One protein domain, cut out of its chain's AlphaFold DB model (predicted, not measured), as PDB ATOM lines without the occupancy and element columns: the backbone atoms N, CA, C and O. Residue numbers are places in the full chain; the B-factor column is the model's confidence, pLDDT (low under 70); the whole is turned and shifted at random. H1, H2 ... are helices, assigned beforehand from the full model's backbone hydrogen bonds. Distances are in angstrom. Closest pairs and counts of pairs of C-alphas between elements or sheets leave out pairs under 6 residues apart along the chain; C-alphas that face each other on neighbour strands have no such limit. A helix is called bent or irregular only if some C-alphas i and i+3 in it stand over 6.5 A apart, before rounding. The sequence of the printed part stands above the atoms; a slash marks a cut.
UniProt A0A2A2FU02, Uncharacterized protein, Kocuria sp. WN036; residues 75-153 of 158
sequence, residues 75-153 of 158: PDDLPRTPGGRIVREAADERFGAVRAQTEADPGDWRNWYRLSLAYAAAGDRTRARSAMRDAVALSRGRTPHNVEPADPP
ATOM      1  N   PRO A  75     -35.571 -41.275 159.801       80.69
ATOM      2  CA  PRO A  75     -34.295 -40.720 159.366       80.69
ATOM      3  C   PRO A  75     -33.976 -41.165 157.932       80.69
ATOM      4  O   PRO A  75     -34.203 -42.315 157.561       80.69
ATOM      5  N   ASP A  76     -33.439 -40.253 157.119       78.62
ATOM      6  CA  ASP A  76     -32.957 -40.554 155.762       78.62
ATOM      7  C   ASP A  76     -31.520 -41.105 155.818       78.62
ATOM      8  O   ASP A  76     -30.590 -40.545 155.239       78.62
ATOM      9  N   ASP A  77     -31.323 -42.170 156.600       80.81
ATOM     10  CA  ASP A  77     -30.022 -42.800 156.873       80.81
ATOM     11  C   ASP A  77     -29.776 -44.070 156.043       80.81
ATOM     12  O   ASP A  77     -28.713 -44.687 156.134       80.81
ATOM     13  N   LEU A  78     -30.748 -44.469 155.217       78.88
ATOM     14  CA  LEU A  78     -30.673 -45.719 154.474       78.88
ATOM     15  C   LEU A  78     -29.584 -45.669 153.389       78.88
ATOM     16  O   LEU A  78     -29.564 -44.742 152.567       78.88
ATOM     17  N   PRO A  79     -28.713 -46.694 153.312       79.50
ATOM     18  CA  PRO A  79     -27.684 -46.763 152.291       79.50
ATOM     19  C   PRO A  79     -28.315 -46.803 150.899       79.50
ATOM     20  O   PRO A  79     -29.344 -47.443 150.654       79.50
ATOM     21  N   ARG A  80     -27.675 -46.102 149.964       84.19
ATOM     22  CA  ARG A  80     -28.108 -46.011 148.571       84.19
ATOM     23  C   ARG A  80     -27.127 -46.763 147.682       84.19
ATOM     24  O   ARG A  80     -25.918 -46.713 147.865       84.19
ATOM     25  N   THR A  81     -27.669 -47.457 146.694       81.31
ATOM     26  CA  THR A  81     -26.910 -48.036 145.584       81.31
ATOM     27  C   THR A  81     -26.230 -46.923 144.771       81.31
ATOM     28  O   THR A  81     -26.680 -45.775 144.826       81.31
ATOM     29  N   PRO A  82     -25.214 -47.231 143.943       80.44
ATOM     30  CA  PRO A  82     -24.566 -46.236 143.077       80.44
ATOM     31  C   PRO A  82     -25.535 -45.484 142.146       80.44
ATOM     32  O   PRO A  82     -25.270 -44.354 141.757       80.44
ATOM     33  N   GLY A  83     -26.687 -46.086 141.822       78.88
ATOM     34  CA  GLY A  83     -27.775 -45.454 141.067       78.88
ATOM     35  C   GLY A  83     -28.759 -44.629 141.911       78.88
ATOM     36  O   GLY A  83     -29.833 -44.291 141.421       78.88
ATOM     37  N   GLY A  84     -28.459 -44.366 143.186       78.56
ATOM     38  CA  GLY A  84     -29.273 -43.552 144.096       78.56
ATOM     39  C   GLY A  84     -30.500 -44.250 144.696       78.56
ATOM     40  O   GLY A  84     -31.200 -43.656 145.511       78.56
ATOM     41  N   ARG A  85     -30.775 -45.513 144.342       78.44
ATOM     42  CA  ARG A  85     -31.878 -46.283 144.944       78.44
ATOM     43  C   ARG A  85     -31.511 -46.775 146.337       78.44
ATOM     44  O   ARG A  85     -30.396 -47.256 146.505       78.44
ATOM     45  N   ILE A  86     -32.462 -46.768 147.266       80.75
ATOM     46  CA  ILE A  86     -32.322 -47.403 148.584       80.75
ATOM     47  C   ILE A  86     -31.952 -48.886 148.417       80.75
ATOM     48  O   ILE A  86     -32.511 -49.587 147.563       80.75
ATOM     49  N   VAL A  87     -30.977 -49.343 149.203       81.88
ATOM     50  CA  VAL A  87     -30.603 -50.758 149.294       81.88
ATOM     51  C   VAL A  87     -31.742 -51.509 149.975       81.88
ATOM     52  O   VAL A  87     -32.116 -51.200 151.104       81.88
ATOM     53  N   ARG A  88     -32.315 -52.482 149.264       75.56
ATOM     54  CA  ARG A  88     -33.543 -53.163 149.690       75.56
ATOM     55  C   ARG A  88     -33.368 -53.924 151.006       75.56
ATOM     56  O   ARG A  88     -34.229 -53.802 151.860       75.56
ATOM     57  N   GLU A  89     -32.236 -54.595 151.196       76.44
ATOM     58  CA  GLU A  89     -31.925 -55.317 152.442       76.44
ATOM     59  C   GLU A  89     -31.949 -54.389 153.665       76.44
ATOM     60  O   GLU A  89     -32.591 -54.698 154.662       76.44
ATOM     61  N   ALA A  90     -31.361 -53.192 153.559       75.81
ATOM     62  CA  ALA A  90     -31.388 -52.205 154.641       75.81
ATOM     63  C   ALA A  90     -32.803 -51.652 154.909       75.81
ATOM     64  O   ALA A  90     -33.147 -51.327 156.046       75.81
ATOM     65  N   ALA A  91     -33.642 -51.545 153.874       77.19
ATOM     66  CA  ALA A  91     -35.049 -51.182 154.043       77.19
ATOM     67  C   ALA A  91     -35.844 -52.302 154.737       77.19
ATOM     68  O   ALA A  91     -36.675 -52.014 155.601       77.19
ATOM     69  N   ASP A  92     -35.562 -53.562 154.397       76.31
ATOM     70  CA  ASP A  92     -36.212 -54.739 154.974       76.31
ATOM     71  C   ASP A  92     -35.845 -54.911 156.465       76.31
ATOM     72  O   ASP A  92     -36.716 -55.230 157.276       76.31
ATOM     73  N   GLU A  93     -34.610 -54.591 156.875       77.25
ATOM     74  CA  GLU A  93     -34.197 -54.593 158.293       77.25
ATOM     75  C   GLU A  93     -35.007 -53.609 159.154       77.25
ATOM     76  O   GLU A  93     -35.418 -53.926 160.274       77.25
ATOM     77  N   ARG A  94     -35.280 -52.405 158.635       79.00
ATOM     78  CA  ARG A  94     -36.088 -51.391 159.336       79.00
ATOM     79  C   ARG A  94     -37.586 -51.693 159.276       79.00
ATOM     80  O   ARG A  94     -38.333 -51.245 160.152       79.00
ATOM     81  N   PHE A  95     -38.029 -52.449 158.272       85.00
ATOM     82  CA  PHE A  95     -39.440 -52.742 158.032       85.00
ATOM     83  C   PHE A  95     -40.101 -53.422 159.234       85.00
ATOM     84  O   PHE A  95     -41.183 -53.008 159.644       85.00
ATOM     85  N   GLY A  96     -39.434 -54.410 159.843       84.50
ATOM     86  CA  GLY A  96     -39.982 -55.159 160.980       84.50
ATOM     87  C   GLY A  96     -40.370 -54.263 162.160       84.50
ATOM     88  O   GLY A  96     -41.452 -54.411 162.725       84.50
ATOM     89  N   ALA A  97     -39.538 -53.269 162.484       86.50
ATOM     90  CA  ALA A  97     -39.812 -52.333 163.571       86.50
ATOM     91  C   ALA A  97     -40.979 -51.381 163.258       86.50
ATOM     92  O   ALA A  97     -41.782 -51.081 164.141       86.50
ATOM     93  N   VAL A  98     -41.084 -50.896 162.016       88.94
ATOM     94  CA  VAL A  98     -42.177 -50.002 161.585       88.94
ATOM     95  C   VAL A  98     -43.505 -50.756 161.520       88.94
ATOM     96  O   VAL A  98     -44.542 -50.240 161.941       88.94
ATOM     97  N   ARG A  99     -43.466 -52.001 161.038       88.25
ATOM     98  CA  ARG A  99     -44.602 -52.918 161.038       88.25
ATOM     99  C   ARG A  99     -45.110 -53.153 162.459       88.25
ATOM    100  O   ARG A  99     -46.273 -52.873 162.719       88.25
ATOM    101  N   ALA A 100     -44.240 -53.582 163.374       88.12
ATOM    102  CA  ALA A 100     -44.625 -53.869 164.755       88.12
ATOM    103  C   ALA A 100     -45.230 -52.644 165.463       88.12
ATOM    104  O   ALA A 100     -46.205 -52.774 166.196       88.12
ATOM    105  N   GLN A 101     -44.706 -51.439 165.206       88.25
ATOM    106  CA  GLN A 101     -45.294 -50.193 165.720       88.25
ATOM    107  C   GLN A 101     -46.700 -49.933 165.163       88.25
ATOM    108  O   GLN A 101     -47.587 -49.523 165.905       88.25
ATOM    109  N   THR A 102     -46.911 -50.195 163.872       90.94
ATOM    110  CA  THR A 102     -48.228 -50.031 163.233       90.94
ATOM    111  C   THR A 102     -49.234 -51.062 163.723       90.94
ATOM    112  O   THR A 102     -50.405 -50.742 163.882       90.94
ATOM    113  N   GLU A 103     -48.783 -52.278 164.014       88.25
ATOM    114  CA  GLU A 103     -49.617 -53.331 164.597       88.25
ATOM    115  C   GLU A 103     -49.950 -53.063 166.069       88.25
ATOM    116  O   GLU A 103     -51.047 -53.388 166.515       88.25
ATOM    117  N   ALA A 104     -49.032 -52.450 166.822       89.88
ATOM    118  CA  ALA A 104     -49.252 -52.094 168.221       89.88
ATOM    119  C   ALA A 104     -50.276 -50.961 168.389       89.88
ATOM    120  O   ALA A 104     -51.045 -50.970 169.349       89.88
ATOM    121  N   ASP A 105     -50.300 -50.001 167.461       89.19
ATOM    122  CA  ASP A 105     -51.295 -48.930 167.429       89.19
ATOM    123  C   ASP A 105     -51.801 -48.692 165.994       89.19
ATOM    124  O   ASP A 105     -51.309 -47.796 165.288       89.19
ATOM    125  N   PRO A 106     -52.796 -49.487 165.546       88.88
ATOM    126  CA  PRO A 106     -53.377 -49.358 164.216       88.88
ATOM    127  C   PRO A 106     -54.311 -48.144 164.099       88.88
ATOM    128  O   PRO A 106     -54.785 -47.855 162.999       88.88
ATOM    129  N   GLY A 107     -54.601 -47.443 165.202       89.94
ATOM    130  CA  GLY A 107     -55.427 -46.236 165.219       89.94
ATOM    131  C   GLY A 107     -54.646 -44.961 164.892       89.94
ATOM    132  O   GLY A 107     -55.250 -43.963 164.490       89.94
ATOM    133  N   ASP A 108     -53.318 -44.978 165.016       92.25
ATOM    134  CA  ASP A 108     -52.484 -43.818 164.713       92.25
ATOM    135  C   ASP A 108     -52.120 -43.751 163.224       92.25
ATOM    136  O   ASP A 108     -51.352 -44.553 162.682       92.25
ATOM    137  N   TRP A 109     -52.631 -42.720 162.547       94.25
ATOM    138  CA  TRP A 109     -52.345 -42.458 161.136       94.25
ATOM    139  C   TRP A 109     -50.842 -42.302 160.845       94.25
ATOM    140  O   TRP A 109     -50.409 -42.577 159.724       94.25
ATOM    141  N   ARG A 110     -50.036 -41.881 161.832       94.94
ATOM    142  CA  ARG A 110     -48.583 -41.691 161.685       94.94
ATOM    143  C   ARG A 110     -47.864 -43.008 161.442       94.94
ATOM    144  O   ARG A 110     -46.936 -43.060 160.634       94.94
ATOM    145  N   ASN A 111     -48.308 -44.075 162.104       93.31
ATOM    146  CA  ASN A 111     -47.740 -45.407 161.936       93.31
ATOM    147  C   ASN A 111     -47.980 -45.926 160.518       93.31
ATOM    148  O   ASN A 111     -47.033 -46.301 159.829       93.31
ATOM    149  N   TRP A 112     -49.212 -45.797 160.025       93.56
ATOM    150  CA  TRP A 112     -49.565 -46.124 158.642       93.56
ATOM    151  C   TRP A 112     -48.783 -45.302 157.612       93.56
ATOM    152  O   TRP A 112     -48.355 -45.835 156.584       93.56
ATOM    153  N   TYR A 113     -48.535 -44.019 157.894       94.62
ATOM    154  CA  TYR A 113     -47.701 -43.177 157.036       94.62
ATOM    155  C   TYR A 113     -46.258 -43.703 156.983       94.62
ATOM    156  O   TYR A 113     -45.722 -43.915 155.895       94.62
ATOM    157  N   ARG A 114     -45.637 -43.993 158.133       93.50
ATOM    158  CA  ARG A 114     -44.284 -44.579 158.193       93.50
ATOM    159  C   ARG A 114     -44.212 -45.942 157.500       93.50
ATOM    160  O   ARG A 114     -43.269 -46.187 156.750       93.50
ATOM    161  N   LEU A 115     -45.225 -46.790 157.674       92.31
ATOM    162  CA  LEU A 115     -45.314 -48.089 157.004       92.31
ATOM    163  C   LEU A 115     -45.381 -47.941 155.480       92.31
ATOM    164  O   LEU A 115     -44.717 -48.675 154.749       92.31
ATOM    165  N   SER A 116     -46.122 -46.947 154.984       93.19
ATOM    166  CA  SER A 116     -46.178 -46.657 153.550       93.19
ATOM    167  C   SER A 116     -44.808 -46.281 152.970       93.19
ATOM    168  O   SER A 116     -44.464 -46.729 151.872       93.19
ATOM    169  N   LEU A 117     -44.000 -45.520 153.720       91.88
ATOM    170  CA  LEU A 117     -42.635 -45.164 153.334       91.88
ATOM    171  C   LEU A 117     -41.720 -46.389 153.337       91.88
ATOM    172  O   LEU A 117     -40.931 -46.552 152.410       91.88
ATOM    173  N   ALA A 118     -41.864 -47.274 154.325       90.56
ATOM    174  CA  ALA A 118     -41.102 -48.517 154.395       90.56
ATOM    175  C   ALA A 118     -41.391 -49.424 153.181       90.56
ATOM    176  O   ALA A 118     -40.462 -49.888 152.519       90.56
ATOM    177  N   TYR A 119     -42.663 -49.588 152.798       89.75
ATOM    178  CA  TYR A 119     -43.025 -50.304 151.569       89.75
ATOM    179  C   TYR A 119     -42.471 -49.630 150.306       89.75
ATOM    180  O   TYR A 119     -41.995 -50.316 149.398       89.75
ATOM    181  N   ALA A 120     -42.500 -48.296 150.236       89.56
ATOM    182  CA  ALA A 120     -41.951 -47.557 149.103       89.56
ATOM    183  C   ALA A 120     -40.427 -47.733 148.988       89.56
ATOM    184  O   ALA A 120     -39.927 -47.944 147.880       89.56
ATOM    185  N   ALA A 121     -39.710 -47.714 150.116       87.00
ATOM    186  CA  ALA A 121     -38.272 -47.960 150.199       87.00
ATOM    187  C   ALA A 121     -37.902 -49.390 149.767       87.00
ATOM    188  O   ALA A 121     -36.930 -49.577 149.035       87.00
ATOM    189  N   ALA A 122     -38.731 -50.380 150.115       85.38
ATOM    190  CA  ALA A 122     -38.589 -51.767 149.664       85.38
ATOM    191  C   ALA A 122     -39.013 -51.995 148.193       85.38
ATOM    192  O   ALA A 122     -38.808 -53.073 147.627       85.38
ATOM    193  N   GLY A 123     -39.602 -50.985 147.541       84.88
ATOM    194  CA  GLY A 123     -40.060 -51.039 146.152       84.88
ATOM    195  C   GLY A 123     -41.461 -51.633 145.951       84.88
ATOM    196  O   GLY A 123     -41.878 -51.822 144.804       84.88
ATOM    197  N   ASP A 124     -42.216 -51.895 147.020       88.94
ATOM    198  CA  ASP A 124     -43.608 -52.345 146.945       88.94
ATOM    199  C   ASP A 124     -44.571 -51.154 146.820       88.94
ATOM    200  O   ASP A 124     -45.165 -50.660 147.780       88.94
ATOM    201  N   ARG A 125     -44.732 -50.668 145.586       90.00
ATOM    202  CA  ARG A 125     -45.576 -49.500 145.287       90.00
ATOM    203  C   ARG A 125     -47.062 -49.732 145.560       90.00
ATOM    204  O   ARG A 125     -47.789 -48.762 145.782       90.00
ATOM    205  N   THR A 126     -47.533 -50.974 145.478       90.38
ATOM    206  CA  THR A 126     -48.953 -51.293 145.665       90.38
ATOM    207  C   THR A 126     -49.297 -51.247 147.145       90.38
ATOM    208  O   THR A 126     -50.222 -50.523 147.524       90.38
ATOM    209  N   ARG A 127     -48.508 -51.927 147.988       89.44
ATOM    210  CA  ARG A 127     -48.693 -51.901 149.443       89.44
ATOM    211  C   ARG A 127     -48.398 -50.525 150.033       89.44
ATOM    212  O   ARG A 127     -49.178 -50.060 150.858       89.44
ATOM    213  N   ALA A 128     -47.400 -49.803 149.512       91.81
ATOM    214  CA  ALA A 128     -47.145 -48.413 149.900       91.81
ATOM    215  C   ALA A 128     -48.382 -47.521 149.707       91.81
ATOM    216  O   ALA A 128     -48.796 -46.810 150.620       91.81
ATOM    217  N   ARG A 129     -49.034 -47.591 148.536       92.38
ATOM    218  CA  ARG A 129     -50.271 -46.832 148.295       92.38
ATOM    219  C   ARG A 129     -51.425 -47.295 149.180       92.38
ATOM    220  O   ARG A 129     -52.242 -46.462 149.551       92.38
ATOM    221  N   SER A 130     -51.510 -48.589 149.486       92.12
ATOM    222  CA  SER A 130     -52.527 -49.129 150.396       92.12
ATOM    223  C   SER A 130     -52.388 -48.526 151.796       92.12
ATOM    224  O   SER A 130     -53.295 -47.829 152.242       92.12
ATOM    225  N   ALA A 131     -51.206 -48.644 152.407       93.06
ATOM    226  CA  ALA A 131     -50.920 -48.090 153.730       93.06
ATOM    227  C   ALA A 131     -51.087 -46.559 153.784       93.06
ATOM    228  O   ALA A 131     -51.624 -46.016 154.747       93.06
ATOM    229  N   MET A 132     -50.715 -45.841 152.717       94.94
ATOM    230  CA  MET A 132     -50.937 -44.391 152.649       94.94
ATOM    231  C   MET A 132     -52.431 -44.025 152.633       94.94
ATOM    232  O   MET A 132     -52.841 -43.022 153.220       94.94
ATOM    233  N   ARG A 133     -53.281 -44.830 151.979       93.69
ATOM    234  CA  ARG A 133     -54.737 -44.615 152.016       93.69
ATOM    235  C   ARG A 133     -55.303 -44.811 153.416       93.69
ATOM    236  O   ARG A 133     -56.206 -44.055 153.771       93.69
ATOM    237  N   ASP A 134     -54.762 -45.745 154.192       94.31
ATOM    238  CA  ASP A 134     -55.153 -45.970 155.587       94.31
ATOM    239  C   ASP A 134     -54.751 -44.798 156.480       94.31
ATOM    240  O   ASP A 134     -55.587 -44.283 157.222       94.31
ATOM    241  N   ALA A 135     -53.538 -44.264 156.307       94.75
ATOM    242  CA  ALA A 135     -53.116 -43.035 156.980       94.75
ATOM    243  C   ALA A 135     -54.082 -41.864 156.691       94.75
ATOM    244  O   ALA A 135     -54.536 -41.168 157.599       94.75
ATOM    245  N   VAL A 136     -54.478 -41.677 155.425       94.25
ATOM    246  CA  VAL A 136     -55.455 -40.645 155.014       94.25
ATOM    247  C   VAL A 136     -56.895 -40.967 155.463       94.25
ATOM    248  O   VAL A 136     -57.759 -40.080 155.520       94.25
ATOM    249  N   ALA A 137     -57.227 -42.230 155.728       93.25
ATOM    250  CA  ALA A 137     -58.515 -42.613 156.298       93.25
ATOM    251  C   ALA A 137     -58.574 -42.224 157.779       93.25
ATOM    252  O   ALA A 137     -59.461 -41.454 158.155       93.25
ATOM    253  N   LEU A 138     -57.581 -42.655 158.554       94.12
ATOM    254  CA  LEU A 138     -57.462 -42.409 159.990       94.12
ATOM    255  C   LEU A 138     -57.340 -40.927 160.333       94.12
ATOM    256  O   LEU A 138     -58.054 -40.450 161.211       94.12
ATOM    257  N   SER A 139     -56.547 -40.156 159.581       93.69
ATOM    258  CA  SER A 139     -56.450 -38.698 159.782       93.69
ATOM    259  C   SER A 139     -57.780 -37.964 159.574       93.69
ATOM    260  O   SER A 139     -57.951 -36.827 160.007       93.69
ATOM    261  N   ARG A 140     -58.749 -38.618 158.926       92.94
ATOM    262  CA  ARG A 140     -60.110 -38.118 158.705       92.94
ATOM    263  C   ARG A 140     -61.146 -38.769 159.625       92.94
ATOM    264  O   ARG A 140     -62.336 -38.642 159.345       92.94
ATOM    265  N   GLY A 141     -60.716 -39.498 160.655       92.50
ATOM    266  CA  GLY A 141     -61.597 -40.222 161.571       92.50
ATOM    267  C   GLY A 141     -62.344 -41.387 160.916       92.50
ATOM    268  O   GLY A 141     -63.447 -41.722 161.339       92.50
ATOM    269  N   ARG A 142     -61.795 -41.973 159.843       90.81
ATOM    270  CA  ARG A 142     -62.351 -43.167 159.184       90.81
ATOM    271  C   ARG A 142     -61.514 -44.395 159.524       90.81
ATOM    272  O   ARG A 142     -60.307 -44.286 159.703       90.81
ATOM    273  N   THR A 143     -62.156 -45.555 159.539       86.25
ATOM    274  CA  THR A 143     -61.499 -46.845 159.776       86.25
ATOM    275  C   THR A 143     -60.513 -47.176 158.644       86.25
ATOM    276  O   THR A 143     -60.858 -46.960 157.474       86.25
ATOM    277  N   PRO A 144     -59.303 -47.677 158.959       82.31
ATOM    278  CA  PRO A 144     -58.362 -48.164 157.959       82.31
ATOM    279  C   PRO A 144     -58.903 -49.441 157.306       82.31
ATOM    280  O   PRO A 144     -59.713 -50.164 157.885       82.31
ATOM    281  N   HIS A 145     -58.491 -49.696 156.068       81.56
ATOM    282  CA  HIS A 145     -58.884 -50.888 155.327       81.56
ATOM    283  C   HIS A 145     -58.060 -52.109 155.737       81.56
ATOM    284  O   HIS A 145     -58.610 -53.202 155.845       81.56
ATOM    285  N   ASN A 146     -56.762 -51.921 155.984       72.38
ATOM    286  CA  ASN A 146     -55.895 -52.978 156.484       72.38
ATOM    287  C   ASN A 146     -55.946 -52.973 158.019       72.38
ATOM    288  O   ASN A 146     -55.588 -51.985 158.650       72.38
ATOM    289  N   VAL A 147     -56.419 -54.064 158.617       64.75
ATOM    290  CA  VAL A 147     -56.487 -54.242 160.085       64.75
ATOM    291  C   VAL A 147     -55.665 -55.456 160.540       64.75
ATOM    292  O   VAL A 147     -55.563 -55.739 161.727       64.75
ATOM    293  N   GLU A 148     -55.094 -56.179 159.580       63.34
ATOM    294  CA  GLU A 148     -54.447 -57.478 159.751       63.34
ATOM    295  C   GLU A 148     -52.920 -57.333 159.580       63.34
ATOM    296  O   GLU A 148     -52.483 -56.366 158.941       63.34
ATOM    297  N   PRO A 149     -52.098 -58.229 160.171       56.88
ATOM    298  CA  PRO A 149     -50.651 -58.064 160.234       56.88
ATOM    299  C   PRO A 149     -50.044 -57.831 158.849       56.88
ATOM    300  O   PRO A 149     -50.265 -58.606 157.921       56.88
ATOM    301  N   ALA A 150     -49.289 -56.746 158.694       68.69
ATOM    302  CA  ALA A 150     -48.822 -56.312 157.386       68.69
ATOM    303  C   ALA A 150     -47.719 -57.254 156.870       68.69
ATOM    304  O   ALA A 150     -46.630 -57.305 157.439       68.69
ATOM    305  N   ASP A 151     -47.973 -57.985 155.786       73.62
ATOM    306  CA  ASP A 151     -46.987 -58.910 155.218       73.62
ATOM    307  C   ASP A 151     -45.645 -58.212 154.911       73.62
ATOM    308  O   ASP A 151     -45.639 -57.092 154.359       73.62
ATOM    309  N   PRO A 152     -44.504 -58.877 155.171       73.19
ATOM    310  CA  PRO A 152     -43.199 -58.383 154.764       73.19
ATOM    311  C   PRO A 152     -43.106 -58.163 153.239       73.19
ATOM    312  O   PRO A 152     -43.829 -58.788 152.450       73.19
ATOM    313  N   PRO A 153     -42.240 -57.239 152.778       72.12
ATOM    314  CA  PRO A 153     -42.182 -56.844 151.375       72.12
ATOM    315  C   PRO A 153     -41.697 -57.990 150.471       72.12
ATOM    316  O   PRO A 153     -40.513 -58.313 150.432       72.12
TER     317      PRO A 153
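What this domain is: This is residues 75 to 153 of the 158 residues of an uncharacterized protein of Kocuria sp. WN036 (UniProt A0A2A2FU02). The longest helix, H1, and two shorter ones, H2 and H3, run side by side, up and down, in a bent row with H2 in the middle. Before H1, residues 75 to 87 make a loop at one end of the long axis, and after H3, residues 139 to 153 fold back past the helices on the side away from H2. The printed part has 79 residues, with three named helices in the order H1, H2, H3 and no named strand: the class is all helix. The whole is compact, with a radius of gyration of the C-alphas of 12.5 A, and its outline is a rod spanning 42 by 20 by 19 A.

Where its parts are: H1, residues 88 to 104, is 24.3 A long and begins at C-alpha 88 (-33.543, -53.163, 149.690). It has a kink of 32 degrees near residue 95; it is neither bent nor irregular, but only just: C-alphas 93 and 96 are 6.4 A apart. H2, residues 109 to 121, is 18.7 A long. H3, residues 125 to 138, is 20.2 A long and ends at C-alpha 138 (-57.462, -42.409, 159.990).

How they stand to each other: H1 and H2 form a helical hairpin and touch, their closest C-alphas being those of Thr 102 and Asn 111, 4.8 A apart. They run opposite ways at a shallow tilt of 18 degrees. H2 and H3 form a second helical hairpin and touch, with the closest C-alphas, of Ser 116 and Ala 128, 4.2 A apart. They run opposite ways at a shallow tilt of 10 degrees. H1 and H3 are apart. Every O i to N i+4 pair is within hydrogen-bond range in H2 and H3, and 10 of 13 are in H1.

The domain as a whole: The two C-alphas farthest apart, of Pro 82 and Gly 141, are 41.8 A apart. The printed part has no cut, and both links between helices are tight. The mean pLDDT of the printed part is 85.3; residues 147 to 150 are under 70.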